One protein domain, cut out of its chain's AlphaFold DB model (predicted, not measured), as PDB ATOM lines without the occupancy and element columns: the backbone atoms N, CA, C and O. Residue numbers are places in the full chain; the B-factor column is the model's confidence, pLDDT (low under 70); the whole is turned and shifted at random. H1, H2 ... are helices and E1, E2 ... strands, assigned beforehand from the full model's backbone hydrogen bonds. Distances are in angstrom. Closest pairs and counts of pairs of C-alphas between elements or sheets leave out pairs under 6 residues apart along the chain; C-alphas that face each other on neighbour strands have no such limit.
ATOM      1  N   MET A   1     100.306  65.526 107.263       43.75
ATOM      2  CA  MET A   1     100.612  66.938 107.599       43.75
ATOM      3  C   MET A   1      99.505  67.883 107.089       43.75
ATOM      4  O   MET A   1      99.811  68.809 106.357       43.75
ATOM      5  N   SER A   2      98.224  67.689 107.458       49.34
ATOM      6  CA  SER A   2      97.108  68.532 106.953       49.34
ATOM      7  C   SER A   2      96.099  69.016 108.011       49.34
ATOM      8  O   SER A   2      95.129  69.679 107.657       49.34
ATOM      9  N   ASN A   3      96.316  68.744 109.306       48.53
ATOM     10  CA  ASN A   3      95.396  69.202 110.361       48.53
ATOM     11  C   ASN A   3      95.573  70.686 110.730       48.53
ATOM     12  O   ASN A   3      94.604  71.326 111.114       48.53
ATOM     13  N   GLY A   4      96.779  71.250 110.600       46.12
ATOM     14  CA  GLY A   4      97.057  72.633 111.015       46.12
ATOM     15  C   GLY A   4      96.418  73.690 110.109       46.12
ATOM     16  O   GLY A   4      95.809  74.633 110.599       46.12
ATOM     17  N   THR A   5      96.492  73.507 108.789       51.34
ATOM     18  CA  THR A   5      95.949  74.462 107.806       51.34
ATOM     19  C   THR A   5      94.425  74.545 107.878       51.34
ATOM     20  O   THR A   5      93.864  75.633 107.828       51.34
ATOM     21  N   LYS A   6      93.763  73.401 108.102       57.25
ATOM     22  CA  LYS A   6      92.302  73.306 108.184       57.25
ATOM     23  C   LYS A   6      91.736  74.008 109.424       57.25
ATOM     24  O   LYS A   6      90.695  74.638 109.329       57.25
ATOM     25  N   ILE A   7      92.442  73.947 110.560       58.16
ATOM     26  CA  ILE A   7      92.065  74.654 111.800       58.16
ATOM     27  C   ILE A   7      92.274  76.174 111.657       58.16
ATOM     28  O   ILE A   7      91.487  76.956 112.182       58.16
ATOM     29  N   ILE A   8      93.319  76.603 110.936       57.69
ATOM     30  CA  ILE A   8      93.635  78.027 110.728       57.69
ATOM     31  C   ILE A   8      92.650  78.700 109.758       57.69
ATOM     32  O   ILE A   8      92.280  79.854 109.963       57.69
ATOM     33  N   GLU A   9      92.205  78.001 108.714       62.16
ATOM     34  CA  GLU A   9      91.189  78.526 107.789       62.16
ATOM     35  C   GLU A   9      89.800  78.640 108.439       62.16
ATOM     36  O   GLU A   9      89.046  79.562 108.122       62.16
ATOM     37  N   ASP A  10      89.494  77.757 109.392       79.06
ATOM     38  CA  ASP A  10      88.186  77.667 110.045       79.06
ATOM     39  C   ASP A  10      87.865  78.923 110.879       79.06
ATOM     40  O   ASP A  10      86.858  79.597 110.654       79.06
ATOM     41  N   TYR A  11      88.774  79.346 111.769       83.81
ATOM     42  CA  TYR A  11      88.495  80.495 112.644       83.81
ATOM     43  C   TYR A  11      88.467  81.841 111.897       83.81
ATOM     44  O   TYR A  11      87.776  82.768 112.321       83.81
ATOM     45  N   ARG A  12      89.185  81.975 110.772       89.88
ATOM     46  CA  ARG A  12      89.163  83.190 109.931       89.88
ATOM     47  C   ARG A  12      87.790  83.427 109.320       89.88
ATOM     48  O   ARG A  12      87.286  84.551 109.339       89.88
ATOM     49  N   SER A  13      87.189  82.365 108.787       91.62
ATOM     50  CA  SER A  13      85.822  82.394 108.266       91.62
ATOM     51  C   SER A  13      84.832  82.770 109.372       91.62
ATOM     52  O   SER A  13      84.014  83.679 109.217       91.62
ATOM     53  N   GLU A  14      84.993  82.157 110.544       93.75
ATOM     54  CA  GLU A  14      84.176  82.437 111.722       93.75
ATOM     55  C   GLU A  14      84.304  83.892 112.206       93.75
ATOM     56  O   GLU A  14      83.301  84.500 112.582       93.75
ATOM     57  N   LEU A  15      85.501  84.490 112.149       94.56
ATOM     58  CA  LEU A  15      85.715  85.904 112.479       94.56
ATOM     59  C   LEU A  15      85.014  86.853 111.502       94.56
ATOM     60  O   LEU A  15      84.522  87.898 111.930       94.56
ATOM     61  N   ASN A  16      84.945  86.511 110.212       95.19
ATOM     62  CA  ASN A  16      84.173  87.298 109.248       95.19
ATOM     63  C   ASN A  16      82.676  87.244 109.572       95.19
ATOM     64  O   ASN A  16      82.042  88.293 109.644       95.19
ATOM     65  N   ASN A  17      82.143  86.054 109.870       94.56
ATOM     66  CA  ASN A  17      80.750  85.893 110.292       94.56
ATOM     67  C   ASN A  17      80.453  86.705 111.567       94.56
ATOM     68  O   ASN A  17      79.494  87.473 111.615       94.56
ATOM     69  N   VAL A  18      81.329  86.625 112.575       95.00
ATOM     70  CA  VAL A  18      81.223  87.456 113.784       95.00
ATOM     71  C   VAL A  18      81.202  88.943 113.431       95.00
ATOM     72  O   VAL A  18      80.339  89.671 113.918       95.00
ATOM     73  N   ALA A  19      82.123  89.415 112.589       96.75
ATOM     74  CA  ALA A  19      82.173  90.821 112.200       96.75
ATOM     75  C   ALA A  19      80.858  91.285 111.548       96.75
ATOM     76  O   ALA A  19      80.368  92.366 111.877       96.75
ATOM     77  N   GLU A  20      80.261  90.459 110.688       95.50
ATOM     78  CA  GLU A  20      78.973  90.735 110.042       95.50
ATOM     79  C   GLU A  20      77.815  90.798 111.046       95.50
ATOM     80  O   GLU A  20      77.039  91.756 111.007       95.50
ATOM     81  N   LEU A  21      77.740  89.857 111.995       94.44
ATOM     82  CA  LEU A  21      76.728  89.871 113.062       94.44
ATOM     83  C   LEU A  21      76.778  91.175 113.866       94.44
ATOM     84  O   LEU A  21      75.751  91.797 114.141       94.44
ATOM     85  N   TRP A  22      77.983  91.630 114.212       97.00
ATOM     86  CA  TRP A  22      78.156  92.874 114.957       97.00
ATOM     87  C   TRP A  22      77.923  94.123 114.101       97.00
ATOM     88  O   TRP A  22      77.472  95.142 114.628       97.00
ATOM     89  N   ALA A  23      78.183  94.082 112.790       95.19
ATOM     90  CA  ALA A  23      78.102  95.250 111.912       95.19
ATOM     91  C   ALA A  23      76.715  95.917 111.891       95.19
ATOM     92  O   ALA A  23      76.650  97.134 111.673       95.19
ATOM     93  N   GLY A  24      75.648  95.148 112.140       91.31
ATOM     94  CA  GLY A  24      74.264  95.631 112.207       91.31
ATOM     95  C   GLY A  24      73.842  96.232 113.554       91.31
ATOM     96  O   GLY A  24      72.851  96.954 113.605       91.31
ATOM     97  N   VAL A  25      74.583  95.970 114.636       94.31
ATOM     98  CA  VAL A  25      74.182  96.343 116.011       94.31
ATOM     99  C   VAL A  25      75.158  97.300 116.695       94.31
ATOM    100  O   VAL A  25      74.798  97.963 117.669       94.31
ATOM    101  N   VAL A  26      76.389  97.417 116.189       96.25
ATOM    102  CA  VAL A  26      77.352  98.410 116.675       96.25
ATOM    103  C   VAL A  26      76.992  99.816 116.198       96.25
ATOM    104  O   VAL A  26      76.501  99.999 115.080       96.25
ATOM    105  N   PRO A  27      77.266 100.854 117.002       93.19
ATOM    106  CA  PRO A  27      76.870 102.199 116.636       93.19
ATOM    107  C   PRO A  27      77.767 102.760 115.519       93.19
ATOM    108  O   PRO A  27      78.965 102.483 115.455       93.19
ATOM    109  N   TYR A  28      77.194 103.600 114.657       93.94
ATOM    110  CA  TYR A  28      77.916 104.231 113.549       93.94
ATOM    111  C   TYR A  28      79.027 105.175 114.040       93.94
ATOM    112  O   TYR A  28      78.833 105.920 115.009       93.94
ATOM    113  N   LEU A  29      80.172 105.155 113.353       96.44
ATOM    114  CA  LEU A  29      81.278 106.098 113.513       96.44
ATOM    115  C   LEU A  29      81.574 106.756 112.170       96.44
ATOM    116  O   LEU A  29      81.660 106.061 111.157       96.44
ATOM    117  N   ASP A  30      81.764 108.074 112.175       97.06
ATOM    118  CA  ASP A  30      82.263 108.770 110.987       97.06
ATOM    119  C   ASP A  30      83.751 108.463 110.729       97.06
ATOM    120  O   ASP A  30      84.445 107.885 111.567       97.06
ATOM    121  N   GLU A  31      84.261 108.849 109.559       96.94
ATOM    122  CA  GLU A  31      85.632 108.521 109.141       96.94
ATOM    123  C   GLU A  31      86.707 109.060 110.096       96.94
ATOM    124  O   GLU A  31      87.714 108.395 110.344       96.94
ATOM    125  N   GLN A  32      86.494 110.242 110.684       97.88
ATOM    126  CA  GLN A  32      87.441 110.828 111.635       97.88
ATOM    127  C   GLN A  32      87.409 110.078 112.967       97.88
ATOM    128  O   GLN A  32      88.457 109.814 113.557       97.88
ATOM    129  N   GLU A  33      86.214 109.717 113.437       98.19
ATOM    130  CA  GLU A  33      86.030 108.858 114.607       98.19
ATOM    131  C   GLU A  33      86.697 107.492 114.400       98.19
ATOM    132  O   GLU A  33      87.392 107.015 115.299       98.19
ATOM    133  N   MET A  34      86.554 106.905 113.209       98.12
ATOM    134  CA  MET A  34      87.176 105.630 112.853       98.12
ATOM    135  C   MET A  34      88.704 105.729 112.775       98.12
ATOM    136  O   MET A  34      89.401 104.862 113.296       98.12
ATOM    137  N   SER A  35      89.234 106.807 112.191       97.62
ATOM    138  CA  SER A  35      90.678 107.080 112.132       97.62
ATOM    139  C   SER A  35      91.289 107.223 113.532       97.62
ATOM    140  O   SER A  35      92.330 106.636 113.834       97.62
ATOM    141  N   ILE A  36      90.601 107.928 114.436       97.88
ATOM    142  CA  ILE A  36      91.023 108.052 115.838       97.88
ATOM    143  C   ILE A  36      90.958 106.700 116.552       97.88
ATOM    144  O   ILE A  36      91.904 106.349 117.255       97.88
ATOM    145  N   LEU A  37      89.873 105.935 116.383       97.81
ATOM    146  CA  LEU A  37      89.735 104.616 117.001       97.81
ATOM    147  C   LEU A  37      90.851 103.669 116.543       97.81
ATOM    148  O   LEU A  37      91.474 103.029 117.388       97.81
ATOM    149  N   ARG A  38      91.156 103.642 115.240       97.75
ATOM    150  CA  ARG A  38      92.283 102.888 114.675       97.75
ATOM    151  C   ARG A  38      93.594 103.250 115.374       97.75
ATOM    152  O   ARG A  38      94.250 102.371 115.924       97.75
ATOM    153  N   ALA A  39      93.920 104.543 115.431       97.12
ATOM    154  CA  ALA A  39      95.157 105.022 116.043       97.12
ATOM    155  C   ALA A  39      95.261 104.651 117.533       97.12
ATOM    156  O   ALA A  39      96.338 104.267 117.996       97.12
ATOM    157  N   VAL A  40      94.151 104.735 118.276       96.69
ATOM    158  CA  VAL A  40      94.069 104.324 119.688       96.69
ATOM    159  C   VAL A  40      94.267 102.815 119.843       96.69
ATOM    160  O   VAL A  40      94.978 102.392 120.752       96.69
ATOM    161  N   ILE A  41      93.661 101.999 118.975       96.62
ATOM    162  CA  ILE A  41      93.807 100.543 119.033       96.62
ATOM    163  C   ILE A  41      95.244 100.150 118.721       96.62
ATOM    164  O   ILE A  41      95.804  99.356 119.466       96.62
ATOM    165  N   GLU A  42      95.869 100.682 117.672       95.12
ATOM    166  CA  GLU A  42      97.257 100.349 117.322       95.12
ATOM    167  C   GLU A  42      98.236 100.767 118.423       95.12
ATOM    168  O   GLU A  42      99.148 100.016 118.775       95.12
ATOM    169  N   ASN A  43      97.988 101.924 119.037       88.56
ATOM    170  CA  ASN A  43      98.884 102.564 119.984       88.56
ATOM    171  C   ASN A  43      98.144 102.832 121.306       88.56
ATOM    172  O   ASN A  43      97.637 103.926 121.559       88.56
ATOM    173  N   ASN A  44      98.087 101.828 122.179       77.00
ATOM    174  CA  ASN A  44      97.470 102.006 123.494       77.00
ATOM    175  C   ASN A  44      98.207 103.081 124.311       77.00
ATOM    176  O   ASN A  44      99.437 103.102 124.372       77.00
ATOM    177  N   GLY A  45      97.449 103.944 124.990       79.25
ATOM    178  CA  GLY A  45      97.998 104.919 125.929       79.25
ATOM    179  C   GLY A  45      98.606 106.169 125.285       79.25
ATOM    180  O   GLY A  45      99.399 106.862 125.927       79.25
ATOM    181  N   LEU A  46      98.249 106.487 124.036       88.00
ATOM    182  CA  LEU A  46      98.694 107.720 123.382       88.00
ATOM    183  C   LEU A  46      98.191 108.969 124.093       88.00
ATOM    184  O   LEU A  46      97.135 108.958 124.710       88.00
ATOM    185  N   THR A  47      98.919 110.073 123.933       92.75
ATOM    186  CA  THR A  47      98.432 111.406 124.288       92.75
ATOM    187  C   THR A  47      97.622 112.009 123.145       92.75
ATOM    188  O   THR A  47      97.763 111.624 121.982       92.75
ATOM    189  N   LEU A  48      96.823 113.029 123.457       93.31
ATOM    190  CA  LEU A  48      96.018 113.736 122.459       93.31
ATOM    191  C   LEU A  48      96.873 114.359 121.342       93.31
ATOM    192  O   LEU A  48      96.497 114.331 120.173       93.31
ATOM    193  N   TYR A  49      98.054 114.871 121.701       93.50
ATOM    194  CA  TYR A  49      99.023 115.405 120.744       93.50
ATOM    195  C   TYR A  49      99.491 114.331 119.754       93.50
ATOM    196  O   TYR A  49      99.474 114.555 118.544       93.50
ATOM    197  N   ARG A  50      99.855 113.140 120.247       94.06
ATOM    198  CA  ARG A  50     100.269 112.034 119.375       94.06
ATOM    199  C   ARG A  50      99.128 111.556 118.478       94.06
ATOM    200  O   ARG A  50      99.372 111.305 117.305       94.06
ATOM    201  N   LEU A  51      97.893 111.507 118.985       95.44
ATOM    202  CA  LEU A  51      96.720 111.181 118.166       95.44
ATOM    203  C   LEU A  51      96.527 112.175 117.015       95.44
ATOM    204  O   LEU A  51      96.304 111.752 115.885       95.44
ATOM    205  N   SER A  52      96.667 113.478 117.267       97.00
ATOM    206  CA  SER A  52      96.615 114.502 116.211       97.00
ATOM    207  C   SER A  52      97.709 114.307 115.161       97.00
ATOM    208  O   SER A  52      97.423 114.356 113.968       97.00
ATOM    209  N   ARG A  53      98.939 113.987 115.580       96.69
ATOM    210  CA  ARG A  53     100.052 113.716 114.656       96.69
ATOM    211  C   ARG A  53      99.835 112.466 113.798       96.69
ATOM    212  O   ARG A  53     100.153 112.511 112.620       96.69
ATOM    213  N   ILE A  54      99.317 111.383 114.377       95.69
ATOM    214  CA  ILE A  54      99.097 110.108 113.671       95.69
ATOM    215  C   ILE A  54      97.917 110.208 112.704       95.69
ATOM    216  O   ILE A  54      98.000 109.746 111.574       95.69
ATOM    217  N   THR A  55      96.820 110.827 113.141       96.25
ATOM    218  CA  THR A  55      95.599 110.933 112.327       96.25
ATOM    219  C   THR A  55      95.653 112.062 111.298       96.25
ATOM    220  O   THR A  55      94.797 112.121 110.423       96.25
ATOM    221  N   GLY A  56      96.608 112.994 111.420       97.31
ATOM    222  CA  GLY A  56      96.679 114.207 110.598       97.31
ATOM    223  C   GLY A  56      95.569 115.226 110.890       97.31
ATOM    224  O   GLY A  56      95.475 116.253 110.220       97.31
ATOM    225  N   LEU A  57      94.717 114.970 111.885       97.50
ATOM    226  CA  LEU A  57      93.591 115.829 112.232       97.50
ATOM    227  C   LEU A  57      94.027 116.991 113.126       97.50
ATOM    228  O   LEU A  57      94.894 116.849 113.995       97.50
ATOM    229  N   ALA A  58      93.346 118.129 112.984       97.56
ATOM    230  CA  ALA A  58      93.537 119.279 113.861       97.56
ATOM    231  C   ALA A  58      93.300 118.907 115.334       97.56
ATOM    232  O   ALA A  58      92.362 118.178 115.669       97.56
ATOM    233  N   PHE A  59      94.118 119.456 116.234       96.38
ATOM    234  CA  PHE A  59      94.075 119.130 117.663       96.38
ATOM    235  C   PHE A  59      92.684 119.335 118.289       96.38
ATOM    236  O   PHE A  59      92.212 118.495 119.054       96.38
ATOM    237  N   SER A  60      91.992 120.420 117.923       97.06
ATOM    238  CA  SER A  60      90.628 120.718 118.380       97.06
ATOM    239  C   SER A  60      89.605 119.680 117.902       97.06
ATOM    240  O   SER A  60      88.699 119.315 118.655       97.06
ATOM    241  N   THR A  61      89.768 119.156 116.685       97.62
ATOM    242  CA  THR A  61      88.951 118.065 116.139       97.62
ATOM    243  C   THR A  61      89.181 116.784 116.926       97.62
ATOM    244  O   THR A  61      88.219 116.202 117.427       97.62
ATOM    245  N   VAL A  62      90.440 116.382 117.126       97.44
ATOM    246  CA  VAL A  62      90.766 115.176 117.907       97.44
ATOM    247  C   VAL A  62      90.241 115.298 119.337       97.44
ATOM    248  O   VAL A  62      89.646 114.354 119.852       97.44
ATOM    249  N   PHE A  63      90.370 116.471 119.965       96.75
ATOM    250  CA  PHE A  63      89.812 116.731 121.294       96.75
ATOM    251  C   PHE A  63      88.295 116.492 121.341       96.75
ATOM    252  O   PHE A  63      87.810 115.732 122.181       96.75
ATOM    253  N   LYS A  64      87.535 117.098 120.420       98.06
ATOM    254  CA  LYS A  64      86.071 116.953 120.371       98.06
ATOM    255  C   LYS A  64      85.653 115.504 120.105       98.06
ATOM    256  O   LYS A  64      84.776 114.977 120.789       98.06
ATOM    257  N   LYS A  65      86.295 114.840 119.139       98.00
ATOM    258  CA  LYS A  65      85.965 113.464 118.740       98.00
ATOM    259  C   LYS A  65      86.325 112.443 119.817       98.00
ATOM    260  O   LYS A  65      85.505 111.587 120.122       98.00
ATOM    261  N   THR A  66      87.485 112.561 120.463       97.12
ATOM    262  CA  THR A  66      87.861 111.663 121.573       97.12
ATOM    263  C   THR A  66      86.925 111.807 122.774       97.12
ATOM    264  O   THR A  66      86.530 110.800 123.358       97.12
ATOM    265  N   ARG A  67      86.476 113.027 123.107       97.50
ATOM    266  CA  ARG A  67      85.432 113.244 124.124       97.50
ATOM    267  C   ARG A  67      84.113 112.571 123.748       97.50
ATOM    268  O   ARG A  67      83.527 111.891 124.588       97.50
ATOM    269  N   LYS A  68      83.676 112.699 122.491       97.38
ATOM    270  CA  LYS A  68      82.461 112.040 121.988       97.38
ATOM    271  C   LYS A  68      82.579 110.513 122.036       97.38
ATOM    272  O   LYS A  68      81.698 109.857 122.588       97.38
ATOM    273  N   LEU A  69      83.678 109.946 121.541       97.38
ATOM    274  CA  LEU A  69      83.960 108.506 121.613       97.38
ATOM    275  C   LEU A  69      83.978 108.002 123.062       97.38
ATOM    276  O   LEU A  69      83.408 106.955 123.358       97.38
ATOM    277  N   SER A  70      84.574 108.772 123.973       96.56
ATOM    278  CA  SER A  70      84.618 108.421 125.392       96.56
ATOM    279  C   SER A  70      83.241 108.467 126.052       96.56
ATOM    280  O   SER A  70      82.882 107.536 126.768       96.56
ATOM    281  N   SER A  71      82.420 109.478 125.746       95.81
ATOM    282  CA  SER A  71      81.040 109.561 126.253       95.81
ATOM    283  C   SER A  71      80.158 108.389 125.803       95.81
ATOM    284  O   SER A  71      79.227 108.009 126.503       95.81
ATOM    285  N   ARG A  72      80.494 107.779 124.659       95.31
ATOM    286  CA  ARG A  72      79.839 106.587 124.102       95.31
ATOM    287  C   ARG A  72      80.451 105.270 124.595       95.31
ATOM    288  O   ARG A  72      80.058 104.216 124.117       95.31
ATOM    289  N   GLY A  73      81.437 105.318 125.494       95.50
ATOM    290  CA  GLY A  73      82.101 104.126 126.030       95.50
ATOM    291  C   GLY A  73      82.998 103.388 125.033       95.50
ATOM    292  O   GLY A  73      83.344 102.239 125.275       95.50
ATOM    293  N   ILE A  74      83.381 104.014 123.916       96.81
ATOM    294  CA  ILE A  74      84.183 103.382 122.850       96.81
ATOM    295  C   ILE A  74      85.685 103.452 123.166       96.81
ATOM    296  O   ILE A  74      86.456 102.557 122.821       96.81
ATOM    297  N   ILE A  75      86.101 104.518 123.851       96.06
ATOM    298  CA  ILE A  75      87.462 104.686 124.367       96.06
ATOM    299  C   ILE A  75      87.422 105.158 125.823       96.06
ATOM    300  O   ILE A  75      86.474 105.819 126.253       96.06
ATOM    301  N   VAL A  76      88.482 104.875 126.569       95.00
ATOM    302  CA  VAL A  76      88.706 105.401 127.919       95.00
ATOM    303  C   VAL A  76      89.743 106.510 127.857       95.00
ATOM    304  O   VAL A  76      90.737 106.404 127.136       95.00
ATOM    305  N   ILE A  77      89.504 107.570 128.628       95.06
ATOM    306  CA  ILE A  77      90.462 108.647 128.867       95.06
ATOM    307  C   ILE A  77      90.965 108.488 130.300       95.06
ATOM    308  O   ILE A  77      90.209 108.706 131.245       95.06
ATOM    309  N   SER A  78      92.234 108.128 130.452       93.38
ATOM    310  CA  SER A  78      92.877 107.958 131.757       93.38
ATOM    311  C   SER A  78      93.843 109.107 132.021       93.38
ATOM    312  O   SER A  78      94.495 109.613 131.108       93.38
ATOM    313  N   LYS A  79      93.961 109.540 133.277       89.25
ATOM    314  CA  LYS A  79      94.957 110.546 133.661       89.25
ATOM    315  C   LYS A  79      96.306 109.852 133.849       89.25
ATOM    316  O   LYS A  79      96.439 109.010 134.728       89.25
ATOM    317  N   ASN A  80      97.298 110.210 133.042       79.56
ATOM    318  CA  ASN A  80      98.663 109.704 133.143       79.56
ATOM    319  C   ASN A  80      99.618 110.864 133.468       79.56
ATOM    320  O   ASN A  80     100.144 111.553 132.587       79.56
ATOM    321  N   GLY A  81      99.773 111.139 134.764       82.19
ATOM    322  CA  GLY A  81     100.529 112.291 135.250       82.19
ATOM    323  C   GLY A  81      99.914 113.618 134.790       82.19
ATOM    324  O   GLY A  81      98.778 113.943 135.142       82.19
ATOM    325  N   LYS A  82     100.680 114.395 134.010       81.50
ATOM    326  CA  LYS A  82     100.263 115.708 133.481       81.50
ATOM    327  C   LYS A  82      99.418 115.622 132.204       81.50
ATOM    328  O   LYS A  82      98.839 116.628 131.804       81.50
ATOM    329  N   CYS A  83      99.339 114.452 131.569       85.06
ATOM    330  CA  CYS A  83      98.674 114.271 130.281       85.06
ATOM    331  C   CYS A  83      97.584 113.201 130.362       85.06
ATOM    332  O   CYS A  83      97.685 112.242 131.121       85.06
ATOM    333  N   ASN A  84      96.553 113.330 129.529       91.31
ATOM    334  CA  ASN A  84      95.582 112.255 129.344       91.31
ATOM    335  C   ASN A  84      96.146 111.195 128.392       91.31
ATOM    336  O   ASN A  84      96.754 111.549 127.375       91.31
ATOM    337  N   SER A  85      95.893 109.927 128.703       93.44
ATOM    338  CA  SER A  85      96.115 108.784 127.828       93.44
ATOM    339  C   SER A  85      94.787 108.220 127.324       93.44
ATOM    340  O   SER A  85      93.769 108.292 128.015       93.44
ATOM    341  N   TYR A  86      94.793 107.684 126.105       94.88
ATOM    342  CA  TYR A  86      93.600 107.157 125.440       94.88
ATOM    343  C   TYR A  86      93.801 105.675 125.116       94.88
ATOM    344  O   TYR A  86      94.833 105.300 124.555       94.88
ATOM    345  N   SER A  87      92.808 104.851 125.451       94.38
ATOM    346  CA  SER A  87      92.817 103.403 125.200       94.38
ATOM    347  C   SER A  87      91.451 102.935 124.708       94.38
ATOM    348  O   SER A  87      90.429 103.504 125.090       94.38
ATOM    349  N   ALA A  88      91.415 101.898 123.873       95.56
ATOM    350  CA  ALA A  88      90.157 101.318 123.409       95.56
ATOM    351  C   ALA A  88      89.481 100.502 124.525       95.56
ATOM    352  O   ALA A  88      90.160  99.855 125.323       95.56
ATOM    353  N   THR A  89      88.148 100.529 124.575       96.12
ATOM    354  CA  THR A  89      87.352  99.604 125.401       96.12
ATOM    355  C   THR A  89      87.107  98.291 124.661       96.12
ATOM    356  O   THR A  89      87.420  98.162 123.476       96.12
ATOM    357  N   VAL A  90      86.469  97.331 125.340       96.94
ATOM    358  CA  VAL A  90      85.920  96.127 124.695       96.94
ATOM    359  C   VAL A  90      84.996  96.504 123.533       96.94
ATOM    360  O   VAL A  90      85.167  95.995 122.428       96.94
ATOM    361  N   LEU A  91      84.093  97.471 123.732       97.62
ATOM    362  CA  LEU A  91      83.221  97.972 122.667       97.62
ATOM    363  C   LEU A  91      84.006  98.605 121.512       97.62
ATOM    364  O   LEU A  91      83.671  98.373 120.353       97.62
ATOM    365  N   GLY A  92      85.067  99.366 121.793       97.56
ATOM    366  CA  GLY A  92      85.932  99.919 120.747       97.56
ATOM    367  C   GLY A  92      86.580  98.847 119.870       97.56
ATOM    368  O   GLY A  92      86.608  98.987 118.647       97.56
ATOM    369  N   LEU A  93      87.036  97.747 120.471       97.75
ATOM    370  CA  LEU A  93      87.591  96.611 119.731       97.75
ATOM    371  C   LEU A  93      86.513  95.884 118.916       97.75
ATOM    372  O   LEU A  93      86.742  95.590 117.746       97.75
ATOM    373  N   ILE A  94      85.321  95.669 119.481       98.06
ATOM    374  CA  ILE A  94      84.184  95.060 118.768       98.06
ATOM    375  C   ILE A  94      83.759  95.914 117.565       98.06
ATOM    376  O   ILE A  94      83.571  95.381 116.473       98.06
ATOM    377  N   ILE A  95      83.659  97.238 117.726       98.06
ATOM    378  CA  ILE A  95      83.357  98.159 116.617       98.06
ATOM    379  C   ILE A  95      84.415  98.035 115.522       98.06
ATOM    380  O   ILE A  95      84.069  97.957 114.344       98.06
ATOM    381  N   CYS A  96      85.696  98.005 115.897       97.81
ATOM    382  CA  CYS A  96      86.771  97.877 114.924       97.81
ATOM    383  C   CYS A  96      86.715  96.545 114.167       97.81
ATOM    384  O   CYS A  96      86.875  96.544 112.948       97.81
ATOM    385  N   LEU A  97      86.436  95.439 114.866       97.81
ATOM    386  CA  LEU A  97      86.250  94.120 114.261       97.81
ATOM    387  C   LEU A  97      85.092  94.146 113.253       97.81
ATOM    388  O   LEU A  97      85.263  93.775 112.095       97.81
ATOM    389  N   ALA A  98      83.938  94.663 113.677       97.44
ATOM    390  CA  ALA A  98      82.715  94.720 112.882       97.44
ATOM    391  C   ALA A  98      82.830  95.618 111.641       97.44
ATOM    392  O   ALA A  98      82.274  95.322 110.588       97.44
ATOM    393  N   LYS A  99      83.553  96.736 111.756       96.62
ATOM    394  CA  LYS A  99      83.734  97.708 110.666       96.62
ATOM    395  C   LYS A  99      85.048  97.529 109.909       96.62
ATOM    396  O   LYS A  99      85.382  98.383 109.096       96.62
ATOM    397  N   SER A 100      85.778  96.438 110.165       93.25
ATOM    398  CA  SER A 100      87.090  96.154 109.564       93.25
ATOM    399  C   SER A 100      88.026  97.368 109.625       93.25
ATOM    400  O   SER A 100      88.662  97.745 108.643       93.25
ATOM    401  N   CYS A 101      88.073  98.031 110.788       93.38
ATOM    402  CA  CYS A 101      88.883  99.234 110.950       93.38
ATOM    403  C   CYS A 101      90.385  98.926 110.867       93.38
ATOM    404  O   CYS A 101      91.160  99.779 110.435       93.38
ATOM    405  N   LEU A 102      90.762  97.706 111.248       95.94
ATOM    406  CA  LEU A 102      92.079  97.083 111.165       95.94
ATOM    407  C   LEU A 102      91.900  95.629 110.712       95.94
ATOM    408  O   LEU A 102      90.769  95.159 110.557       95.94
ATOM    409  N   ASP A 103      93.014  94.915 110.540       96.31
ATOM    410  CA  ASP A 103      92.993  93.470 110.324       96.31
ATOM    411  C   ASP A 103      92.194  92.751 111.431       96.31
ATOM    412  O   ASP A 103      92.365  93.017 112.627       96.31
ATOM    413  N   LYS A 104      91.289  91.851 111.028       95.75
ATOM    414  CA  LYS A 104      90.347  91.210 111.955       95.75
ATOM    415  C   LYS A 104      91.056  90.301 112.949       95.75
ATOM    416  O   LYS A 104      90.648  90.267 114.108       95.75
ATOM    417  N   GLU A 105      92.109  89.601 112.530       95.62
ATOM    418  CA  GLU A 105      92.871  88.726 113.423       95.62
ATOM    419  C   GLU A 105      93.588  89.556 114.475       95.62
ATOM    420  O   GLU A 105      93.473  89.278 115.667       95.62
ATOM    421  N   TYR A 106      94.251  90.634 114.054       96.00
ATOM    422  CA  TYR A 106      94.902  91.567 114.967       96.00
ATOM    423  C   TYR A 106      93.940  92.085 116.047       96.00
ATOM    424  O   TYR A 106      94.262  92.071 117.241       96.00
ATOM    425  N   VAL A 107      92.742  92.518 115.644       97.56
ATOM    426  CA  VAL A 107      91.725  93.017 116.578       97.56
ATOM    427  C   VAL A 107      91.216  91.897 117.483       97.56
ATOM    428  O   VAL A 107      91.101  92.105 118.693       97.56
ATOM    429  N   ALA A 108      90.955  90.711 116.932       96.94
ATOM    430  CA  ALA A 108      90.484  89.563 117.696       96.94
ATOM    431  C   ALA A 108      91.514  89.106 118.740       96.94
ATOM    432  O   ALA A 108      91.143  88.866 119.883       96.94
ATOM    433  N   PHE A 109      92.810  89.090 118.415       96.06
ATOM    434  CA  PHE A 109      93.868  88.784 119.384       96.06
ATOM    435  C   PHE A 109      94.002  89.854 120.470       96.06
ATOM    436  O   PHE A 109      94.226  89.528 121.639       96.06
ATOM    437  N   LYS A 110      93.826  91.138 120.130       96.00
ATOM    438  CA  LYS A 110      93.761  92.194 121.152       96.00
ATOM    439  C   LYS A 110      92.570  92.016 122.078       96.00
ATOM    440  O   LYS A 110      92.721  92.176 123.287       96.00
ATOM    441  N   LEU A 111      91.412  91.680 121.522       96.19
ATOM    442  CA  LEU A 111      90.215  91.427 122.302       96.19
ATOM    443  C   LEU A 111      90.378  90.182 123.180       96.19
ATOM    444  O   LEU A 111      90.077  90.258 124.365       96.19
ATOM    445  N   LEU A 112      90.959  89.098 122.659       96.19
ATOM    446  CA  LEU A 112      91.284  87.892 123.423       96.19
ATOM    447  C   LEU A 112      92.163  88.221 124.629       96.19
ATOM    448  O   LEU A 112      91.839  87.834 125.741       96.19
ATOM    449  N   LYS A 113      93.222  89.016 124.439       95.19
ATOM    450  CA  LYS A 113      94.097  89.448 125.538       95.19
ATOM    451  C   LYS A 113      93.360  90.247 126.621       95.19
ATOM    452  O   LYS A 113      93.735  90.194 127.787       95.19
ATOM    453  N   VAL A 114      92.349  91.030 126.245       93.69
ATOM    454  CA  VAL A 114      91.516  91.770 127.206       93.69
ATOM    455  C   VAL A 114      90.540  90.827 127.918       93.69
ATOM    456  O   VAL A 114      90.334  90.956 129.122       93.69
ATOM    457  N   MET A 115      89.977  89.861 127.193       93.44
ATOM    458  CA  MET A 115      89.006  88.890 127.705       93.44
ATOM    459  C   MET A 115      89.645  87.754 128.517       93.44
ATOM    460  O   MET A 115      88.964  87.146 129.339       93.44
ATOM    461  N   SER A 116      90.942  87.483 128.348       92.06
ATOM    462  CA  SER A 116      91.642  86.405 129.057       92.06
ATOM    463  C   SER A 116      91.722  86.641 130.563       92.06
ATOM    464  O   SER A 116      91.719  85.689 131.337       92.06
ATOM    465  N   ALA A 117      91.719  87.905 131.002       87.75
ATOM    466  CA  ALA A 117      91.592  88.258 132.418       87.75
ATOM    467  C   ALA A 117      90.231  87.848 133.021       87.75
ATOM    468  O   ALA A 117      90.085  87.808 134.238       87.75
ATOM    469  N   SER A 118      89.249  87.543 132.172       84.50
ATOM    470  CA  SER A 118      87.908  87.078 132.536       84.50
ATOM    471  C   SER A 118      87.668  85.617 132.134       84.50
ATOM    472  O   SER A 118      86.519  85.206 131.998       84.50
ATOM    473  N   GLY A 119      88.742  84.852 131.911       83.12
ATOM    474  CA  GLY A 119      88.677  83.403 131.712       83.12
ATOM    475  C   GLY A 119      88.473  82.926 130.273       83.12
ATOM    476  O   GLY A 119      88.387  81.724 130.063       83.12
ATOM    477  N   VAL A 120      88.424  83.820 129.277       88.06
ATOM    478  CA  VAL A 120      88.378  83.416 127.857       88.06
ATOM    479  C   VAL A 120      89.781  83.001 127.410       88.06
ATOM    480  O   VAL A 120      90.655  83.852 127.232       88.06
ATOM    481  N   GLY A 121      90.010  81.695 127.279       85.69
ATOM    482  CA  GLY A 121      91.344  81.112 127.143       85.69
ATOM    483  C   GLY A 121      91.899  81.121 125.722       85.69
ATOM    484  O   GLY A 121      93.112  81.229 125.538       85.69
ATOM    485  N   ASP A 122      91.032  81.040 124.711       91.56
ATOM    486  CA  ASP A 122      91.448  80.968 123.312       91.56
ATOM    487  C   ASP A 122      90.512  81.702 122.336       91.56
ATOM    488  O   ASP A 122      89.458  82.242 122.688       91.56
ATOM    489  N   ILE A 123      90.935  81.747 121.070       92.81
ATOM    490  CA  ILE A 123      90.218  82.441 119.999       92.81
ATOM    491  C   ILE A 123      88.849  81.816 119.691       92.81
ATOM    492  O   ILE A 123      87.912  82.541 119.366       92.81
ATOM    493  N   ASN A 124      88.699  80.497 119.827       90.56
ATOM    494  CA  ASN A 124      87.445  79.802 119.547       90.56
ATOM    495  C   ASN A 124      86.414  80.081 120.644       90.56
ATOM    496  O   ASN A 124      85.233  80.275 120.354       90.56
ATOM    497  N   GLU A 125      86.846  80.135 121.904       89.75
ATOM    498  CA  GLU A 125      86.014  80.589 123.018       89.75
ATOM    499  C   GLU A 125      85.582  82.041 122.835       89.75
ATOM    500  O   GLU A 125      84.394  82.347 122.971       89.75
ATOM    501  N   LEU A 126      86.506  82.924 122.440       94.50
ATOM    502  CA  LEU A 126      86.169  84.312 122.135       94.50
ATOM    503  C   LEU A 126      85.116  84.407 121.024       94.50
ATOM    504  O   LEU A 126      84.134  85.133 121.174       94.50
ATOM    505  N   ILE A 127      85.287  83.664 119.926       94.19
ATOM    506  CA  ILE A 127      84.323  83.618 118.819       94.19
ATOM    507  C   ILE A 127      82.947  83.176 119.324       94.19
ATOM    508  O   ILE A 127      81.950  83.823 119.010       94.19
ATOM    509  N   LYS A 128      82.870  82.127 120.155       91.69
ATOM    510  CA  LYS A 128      81.601  81.660 120.743       91.69
ATOM    511  C   LYS A 128      80.929  82.743 121.586       91.69
ATOM    512  O   LYS A 128      79.730  82.963 121.426       91.69
ATOM    513  N   VAL A 129      81.687  83.436 122.440       92.94
ATOM    514  CA  VAL A 129      81.181  84.555 123.255       92.94
ATOM    515  C   VAL A 129      80.653  85.675 122.360       92.94
ATOM    516  O   VAL A 129      79.540  86.153 122.566       92.94
ATOM    517  N   LEU A 130      81.417  86.066 121.337       95.31
ATOM    518  CA  LEU A 130      81.034  87.137 120.420       95.31
ATOM    519  C   LEU A 130      79.794  86.789 119.596       95.31
ATOM    520  O   LEU A 130      78.938  87.657 119.428       95.31
ATOM    521  N   LYS A 131      79.677  85.547 119.112       93.62
ATOM    522  CA  LYS A 131      78.477  85.065 118.415       93.62
ATOM    523  C   LYS A 131      77.269  85.088 119.343       93.62
ATOM    524  O   LYS A 131      76.267  85.706 119.007       93.62
ATOM    525  N   ALA A 132      77.384  84.477 120.525       90.94
ATOM    526  CA  ALA A 132      76.293  84.414 121.496       90.94
ATOM    527  C   ALA A 132      75.803  85.811 121.903       90.94
ATOM    528  O   ALA A 132      74.600  86.054 121.923       90.94
ATOM    529  N   ALA A 133      76.724  86.742 122.165       93.06
ATOM    530  CA  ALA A 133      76.374  88.119 122.484       93.06
ATOM    531  C   ALA A 133      75.658  88.814 121.318       93.06
ATOM    532  O   ALA A 133      74.659  89.485 121.560       93.06
ATOM    533  N   ALA A 134      76.111  88.638 120.072       93.44
ATOM    534  CA  ALA A 134      75.546  89.336 118.917       93.44
ATOM    535  C   ALA A 134      74.167  88.823 118.470       93.44
ATOM    536  O   ALA A 134      73.358  89.635 118.028       93.44
ATOM    537  N   SER A 135      73.878  87.521 118.604       87.88
ATOM    538  CA  SER A 135      72.702  86.858 118.002       87.88
ATOM    539  C   SER A 135      71.354  87.548 118.246       87.88
ATOM    540  O   SER A 135      70.489  87.514 117.377       87.88
ATOM    541  N   SER A 136      71.184  88.176 119.412       84.56
ATOM    542  CA  SER A 136      69.948  88.875 119.802       84.56
ATOM    543  C   SER A 136      70.221  90.264 120.390       84.56
ATOM    544  O   SER A 136      69.380  90.815 121.100       84.56
ATOM    545  N   ALA A 137      71.412  90.826 120.157       90.62
ATOM    546  CA  ALA A 137      71.769  92.120 120.723       90.62
ATOM    547  C   ALA A 137      71.006  93.258 120.045       90.62
ATOM    548  O   ALA A 137      70.919  93.344 118.823       90.62
ATOM    549  N   THR A 138      70.525  94.200 120.850       91.38
ATOM    550  CA  THR A 138      70.062  95.496 120.351       91.38
ATOM    551  C   THR A 138      71.176  96.535 120.449       91.38
ATOM    552  O   THR A 138      72.091  96.413 121.265       91.38
ATOM    553  N   ILE A 139      71.067  97.636 119.697       90.06
ATOM    554  CA  ILE A 139      71.993  98.783 119.804       90.06
ATOM    555  C   ILE A 139      72.104  99.282 121.259       90.06
ATOM    556  O   ILE A 139      73.175  99.714 121.704       90.06
ATOM    557  N   ARG A 140      71.004  99.204 122.023       89.25
ATOM    558  CA  ARG A 140      70.969  99.586 123.438       89.25
ATOM    559  C   ARG A 140      71.808  98.647 124.300       89.25
ATOM    560  O   ARG A 140      72.550  99.142 125.143       89.25
ATOM    561  N   ASP A 141      71.717  97.335 124.077       91.62
ATOM    562  CA  ASP A 141      72.543  96.351 124.787       91.62
ATOM    563  C   ASP A 141      74.032  96.577 124.486       91.62
ATOM    564  O   ASP A 141      74.848  96.666 125.402       91.62
ATOM    565  N   VAL A 142      74.379  96.768 123.208       91.56
ATOM    566  CA  VAL A 142      75.768  96.969 122.759       91.56
ATOM    567  C   VAL A 142      76.391  98.233 123.351       91.56
ATOM    568  O   VAL A 142      77.549  98.226 123.761       91.56
ATOM    569  N   SER A 143      75.617  99.316 123.456       89.81
ATOM    570  CA  SER A 143      76.083 100.581 124.046       89.81
ATOM    571  C   SER A 143      76.409 100.469 125.544       89.81
ATOM    572  O   SER A 143      77.069 101.350 126.099       89.81
ATOM    573  N   GLY A 144      75.945  99.404 126.207       89.31
ATOM    574  CA  GLY A 144      76.252  99.098 127.601       89.31
ATOM    575  C   GLY A 144      77.607  98.422 127.816       89.31
ATOM    576  O   GLY A 144      78.090  98.417 128.944       89.31
ATOM    577  N   ILE A 145      78.244  97.894 126.766       93.50
ATOM    578  CA  ILE A 145      79.486  97.123 126.883       93.50
ATOM    579  C   ILE A 145      80.665  98.069 127.124       93.50
ATOM    580  O   ILE A 145      81.062  98.829 126.242       93.50
ATOM    581  N   ARG A 146      81.270  98.023 128.309       84.56
ATOM    582  CA  ARG A 146      82.449  98.835 128.655       84.56
ATOM    583  C   ARG A 146      83.645  97.971 129.015       84.56
ATOM    584  O   ARG A 146      84.776  98.317 128.668       84.56
ATOM    585  N   ASN A 147      83.394  96.861 129.692       90.56
ATOM    586  CA  ASN A 147      84.397  95.934 130.202       90.56
ATOM    587  C   ASN A 147      84.090  94.483 129.755       90.56
ATOM    588  O   ASN A 147      83.027  94.228 129.183       90.56
ATOM    589  N   PRO A 148      85.018  93.530 129.972       93.25
ATOM    590  CA  PRO A 148      84.810  92.123 129.619       93.25
ATOM    591  C   PRO A 148      83.554  91.489 130.225       93.25
ATOM    592  O   PRO A 148      82.850  90.747 129.539       93.25
ATOM    593  N   SER A 149      83.239  91.806 131.482       91.00
ATOM    594  CA  SER A 149      82.092  91.244 132.199       91.00
ATOM    595  C   SER A 149      80.762  91.645 131.565       91.00
ATOM    596  O   SER A 149      79.861  90.814 131.483       91.00
ATOM    597  N   ASP A 150      80.647  92.871 131.045       92.88
ATOM    598  CA  ASP A 150      79.444  93.322 130.331       92.88
ATOM    599  C   ASP A 150      79.195  92.480 129.066       92.88
ATOM    600  O   ASP A 150      78.058  92.108 128.770       92.88
ATOM    601  N   LEU A 151      80.264  92.150 128.325       94.19
ATOM    602  CA  LEU A 151      80.177  91.303 127.133       94.19
ATOM    603  C   LEU A 151      79.787  89.865 127.495       94.19
ATOM    604  O   LEU A 151      78.933  89.282 126.827       94.19
ATOM    605  N   LEU A 152      80.380  89.302 128.552       91.75
ATOM    606  CA  LEU A 152      80.036  87.961 129.039       91.75
ATOM    607  C   LEU A 152      78.580  87.891 129.510       91.75
ATOM    608  O   LEU A 152      77.865  86.953 129.161       91.75
ATOM    609  N   TYR A 153      78.116  88.903 130.245       90.31
ATOM    610  CA  TYR A 153      76.721  89.005 130.662       90.31
ATOM    611  C   TYR A 153      75.776  89.038 129.456       90.31
ATOM    612  O   TYR A 153      74.782  88.309 129.429       90.31
ATOM    613  N   LEU A 154      76.104  89.832 128.431       91.56
ATOM    614  CA  LEU A 154      75.308  89.890 127.208       91.56
ATOM    615  C   LEU A 154      75.291  88.544 126.469       91.56
ATOM    616  O   LEU A 154      74.235  88.117 126.009       91.56
ATOM    617  N   ALA A 155      76.432  87.853 126.397       91.00
ATOM    618  CA  ALA A 155      76.519  86.516 125.815       91.00
ATOM    619  C   ALA A 155      75.623  85.507 126.549       91.00
ATOM    620  O   ALA A 155      74.920  84.736 125.898       91.00
ATOM    621  N   ILE A 156      75.587  85.546 127.886       86.50
ATOM    622  CA  ILE A 156      74.700  84.692 128.690       86.50
ATOM    623  C   ILE A 156      73.238  85.026 128.411       86.50
ATOM    624  O   ILE A 156      72.460  84.130 128.082       86.50
ATOM    625  N   LYS A 157      72.878  86.311 128.511       87.56
ATOM    626  CA  LYS A 157      71.512  86.808 128.302       87.56
ATOM    627  C   LYS A 157      70.949  86.364 126.948       87.56
ATOM    628  O   LYS A 157      69.775  86.018 126.865       87.56
ATOM    629  N   ASN A 158      71.787  86.364 125.914       86.12
ATOM    630  CA  ASN A 158      71.381  86.074 124.541       86.12
ATOM    631  C   ASN A 158      71.562  84.602 124.135       86.12
ATOM    632  O   ASN A 158      71.085  84.200 123.074       86.12
ATOM    633  N   SER A 159      72.196  83.774 124.971       80.81
ATOM    634  CA  SER A 159      72.272  82.332 124.744       80.81
ATOM    635  C   SER A 159      70.918  81.670 125.050       80.81
ATOM    636  O   SER A 159      70.615  81.301 126.179       80.81
ATOM    637  N   SER A 160      70.075  81.514 124.025       60.16
ATOM    638  CA  SER A 160      68.725  80.917 124.101       60.16
ATOM    639  C   SER A 160      68.699  79.421 124.464       60.16
ATOM    640  O   SER A 160      67.634  78.834 124.637       60.16
ATOM    641  N   SER A 161      69.861  78.807 124.672       49.53
ATOM    642  CA  SER A 161      70.020  77.536 125.368       49.53
ATOM    643  C   SER A 161      71.316  77.602 126.165       49.53
ATOM    644  O   SER A 161      72.392  77.725 125.580       49.53
ATOM    645  N   VAL A 162      71.191  77.529 127.488       47.38
ATOM    646  CA  VAL A 162      72.246  77.377 128.501       47.38
ATOM    647  C   VAL A 162      73.272  76.334 128.038       47.38
ATOM    648  O   VAL A 162      73.150  75.138 128.301       47.38
ATOM    649  N   ASN A 163      74.292  76.777 127.305       50.97
ATOM    650  CA  ASN A 163      75.390  75.915 126.909       50.97
ATOM    651  C   ASN A 163      76.248  75.738 128.166       50.97
ATOM    652  O   ASN A 163      76.928  76.675 128.590       50.97
ATOM    653  N   LYS A 164      76.145  74.570 128.819       51.62
ATOM    654  CA  LYS A 164      76.783  74.286 130.122       51.62
ATOM    655  C   LYS A 164      78.284  74.603 130.131       51.62
ATOM    656  O   LYS A 164      78.815  74.941 131.179       51.62
ATOM    657  N   SER A 165      78.944  74.558 128.973       56.00
ATOM    658  CA  SER A 165      80.350  74.936 128.791       56.00
ATOM    659  C   SER A 165      80.607  76.434 129.025       56.00
ATOM    660  O   SER A 165      81.576  76.788 129.684       56.00
ATOM    661  N   ILE A 166      79.719  77.312 128.538       56.53
ATOM    662  CA  ILE A 166      79.819  78.773 128.716       56.53
ATOM    663  C   ILE A 166      79.459  79.149 130.159       56.53
ATOM    664  O   ILE A 166      80.111  79.989 130.770       56.53
ATOM    665  N   LEU A 167      78.464  78.480 130.744       55.28
ATOM    666  CA  LEU A 167      78.093  78.695 132.145       55.28
ATOM    667  C   LEU A 167      79.124  78.154 133.134       55.28
ATOM    668  O   LEU A 167      79.335  78.783 134.161       55.28
ATOM    669  N   GLY A 168      79.798  77.042 132.828       57.97
ATOM    670  CA  GLY A 168      80.886  76.512 133.653       57.97
ATOM    671  C   GLY A 168      82.067  77.479 133.762       57.97
ATOM    672  O   GLY A 168      82.577  77.692 134.859       57.97
ATOM    673  N   LEU A 169      82.435  78.130 132.652       55.75
ATOM    674  CA  LEU A 169      83.475  79.166 132.618       55.75
ATOM    675  C   LEU A 169      83.086  80.420 133.420       55.75
ATOM    676  O   LEU A 169      83.942  81.051 134.032       55.75
ATOM    677  N   ILE A 170      81.796  80.776 133.458       53.50
ATOM    678  CA  ILE A 170      81.338  82.039 134.060       53.50
ATOM    679  C   ILE A 170      80.918  81.885 135.534       53.50
ATOM    680  O   ILE A 170      81.182  82.778 136.337       53.50
ATOM    681  N   ILE A 171      80.335  80.749 135.939       53.94
ATOM    682  CA  ILE A 171      79.984  80.461 137.345       53.94
ATOM    683  C   ILE A 171      81.239  80.394 138.224       53.94
ATOM    684  O   ILE A 171      81.215  80.887 139.353       53.94
ATOM    685  N   TYR A 172      82.347  79.859 137.701       55.47
ATOM    686  CA  TYR A 172      83.637  79.854 138.396       55.47
ATOM    687  C   TYR A 172      84.107  81.273 138.764       55.47
ATOM    688  O   TYR A 172      84.680  81.472 139.828       55.47
ATOM    689  N   HIS A 173      83.803  82.274 137.934       50.41
ATOM    690  CA  HIS A 173      84.244  83.657 138.135       50.41
ATOM    691  C   HIS A 173      83.282  84.546 138.931       50.41
ATOM    692  O   HIS A 173      83.695  85.605 139.385       50.41
ATOM    693  N   LEU A 174      82.020  84.146 139.110       44.56
ATOM    694  CA  LEU A 174      81.067  84.850 139.986       44.56
ATOM    695  C   LEU A 174      81.053  84.297 141.424       44.56
ATOM    696  O   LEU A 174      80.393  84.873 142.286       44.56
ATOM    697  N   SER A 175      81.746  83.178 141.667       44.78
ATOM    698  CA  SER A 175      81.809  82.478 142.963       44.78
ATOM    699  C   SER A 175      83.144  82.673 143.703       44.78
ATOM    700  O   SER A 175      83.341  82.074 144.760       44.78
ATOM    701  N   VAL A 176      84.052  83.479 143.141       42.44
ATOM    702  CA  VAL A 176      85.348  83.905 143.704       42.44
ATOM    703  C   VAL A 176      85.331  85.421 143.821       42.44
ATOM    704  O   VAL A 176      85.785  85.929 144.868       42.44
TER     705      VAL A 176
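This is residues 1 to 176 of the 176 residues of the protein "Winged helix-turn-helix transcriptional regulator" of Caldivirga sp (UniProt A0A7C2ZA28). Two lobes lie side by side: a small one in which H2, H3 and H4 gather round the strand hairpin E1 E2, and a larger one of mostly crossed helices, H1, H5, H6, H7 and H9. H5 joins them, with H2 packing on it; H10 packs on H9 at the far end of the larger lobe, and residues 1 to 9 stick out. The printed part has 176 residues, with ten named helices and two strands in the order H1 H2 H3 H4 E1 E2 H5 H6 H7 H8 H9 H10; the sheet, E1 - E2, is antiparallel and the class mostly helix. It is compact, with a radius of gyration of the C-alphas of 16.9 A and spans of 49 by 42 by 30 A.

E1, residues 75 to 80, begins at C-alpha 75 (87.462, 104.686, 124.367) and is 15.1 A long; E2, residues 83 to 88, is 17.0 A. H2 is residues 31 to 42, H3 48 to 55 and H4 59 to 71, 18.3 A. H5 is residues 90 to 98, H6 104 to 118, 21.1 A, and H7 123 to 134. H1, residues 3 to 23, is 31.3 A, from C-alpha 3 at (95.396, 69.202, 110.361). H8 is residues 139 to 142, H9 148 to 158, and H10 164 to 174, ending at C-alpha 174 (81.067, 84.850, 139.986).

E1 and E2 form a hairpin, with N 78 and O 85 at 2.9 A and N 76 and O 87 at 2.8 A, within hydrogen-bond range. The closest C-alphas of H2 and E2 are Val 40 and Ser 87, 5.7 A; of H4 and E1, Ser 70 and Val 76, 5.7 A; of H3 and E2, Leu 48 and Asn 84, 7.1 A. H2, with residues 37 to 41 alone, touches H5 at a steep tilt of 65 degrees, opposite ways, closest at the C-alphas of Leu 37 and Gly 92, 7.1 A. H5 and H6 form a helical hairpin at a shallow tilt of 25 degrees, closest at the C-alphas of Leu 97 and Lys 104, 5.5 A. The hub H6 touches H1, H5, H7 and H9. H1 touches H7 at a shallow tilt of 23 degrees, the same way, closest at the C-alphas of Val 18 and Lys 131, 5.9 A. H7, with residues 129 to 134 alone, touches H9 at a steep tilt of 59 degrees, closest at the C-alphas of Ala 133 and Ala 155, 3.7 A. H8 is close to H9 but not clearly touching, with the C-alphas of Asp 141 and Leu 154 at 7.4 A. H9 and H10, a helical hairpin, only just touch, with 3 pairs of C-alphas within 8 A, closest at Ile 156 and Leu 167, 7.7 A. Each O i to N i+4 pair is within hydrogen-bond range in H2, H3, H4, H5, H7 and H9, against 15 of 17 in H1, 9 of 11 in H6 and 5 of 7 in H10; H8 is too short for such a pair.

The C-alphas farthest apart, Met 1 and Ser 60, are 55.8 A apart. The printed part has no cut and no long link. Mean pLDDT of the printed part is 87.2; residues 1 to 9 and 160 to 176 are under 70.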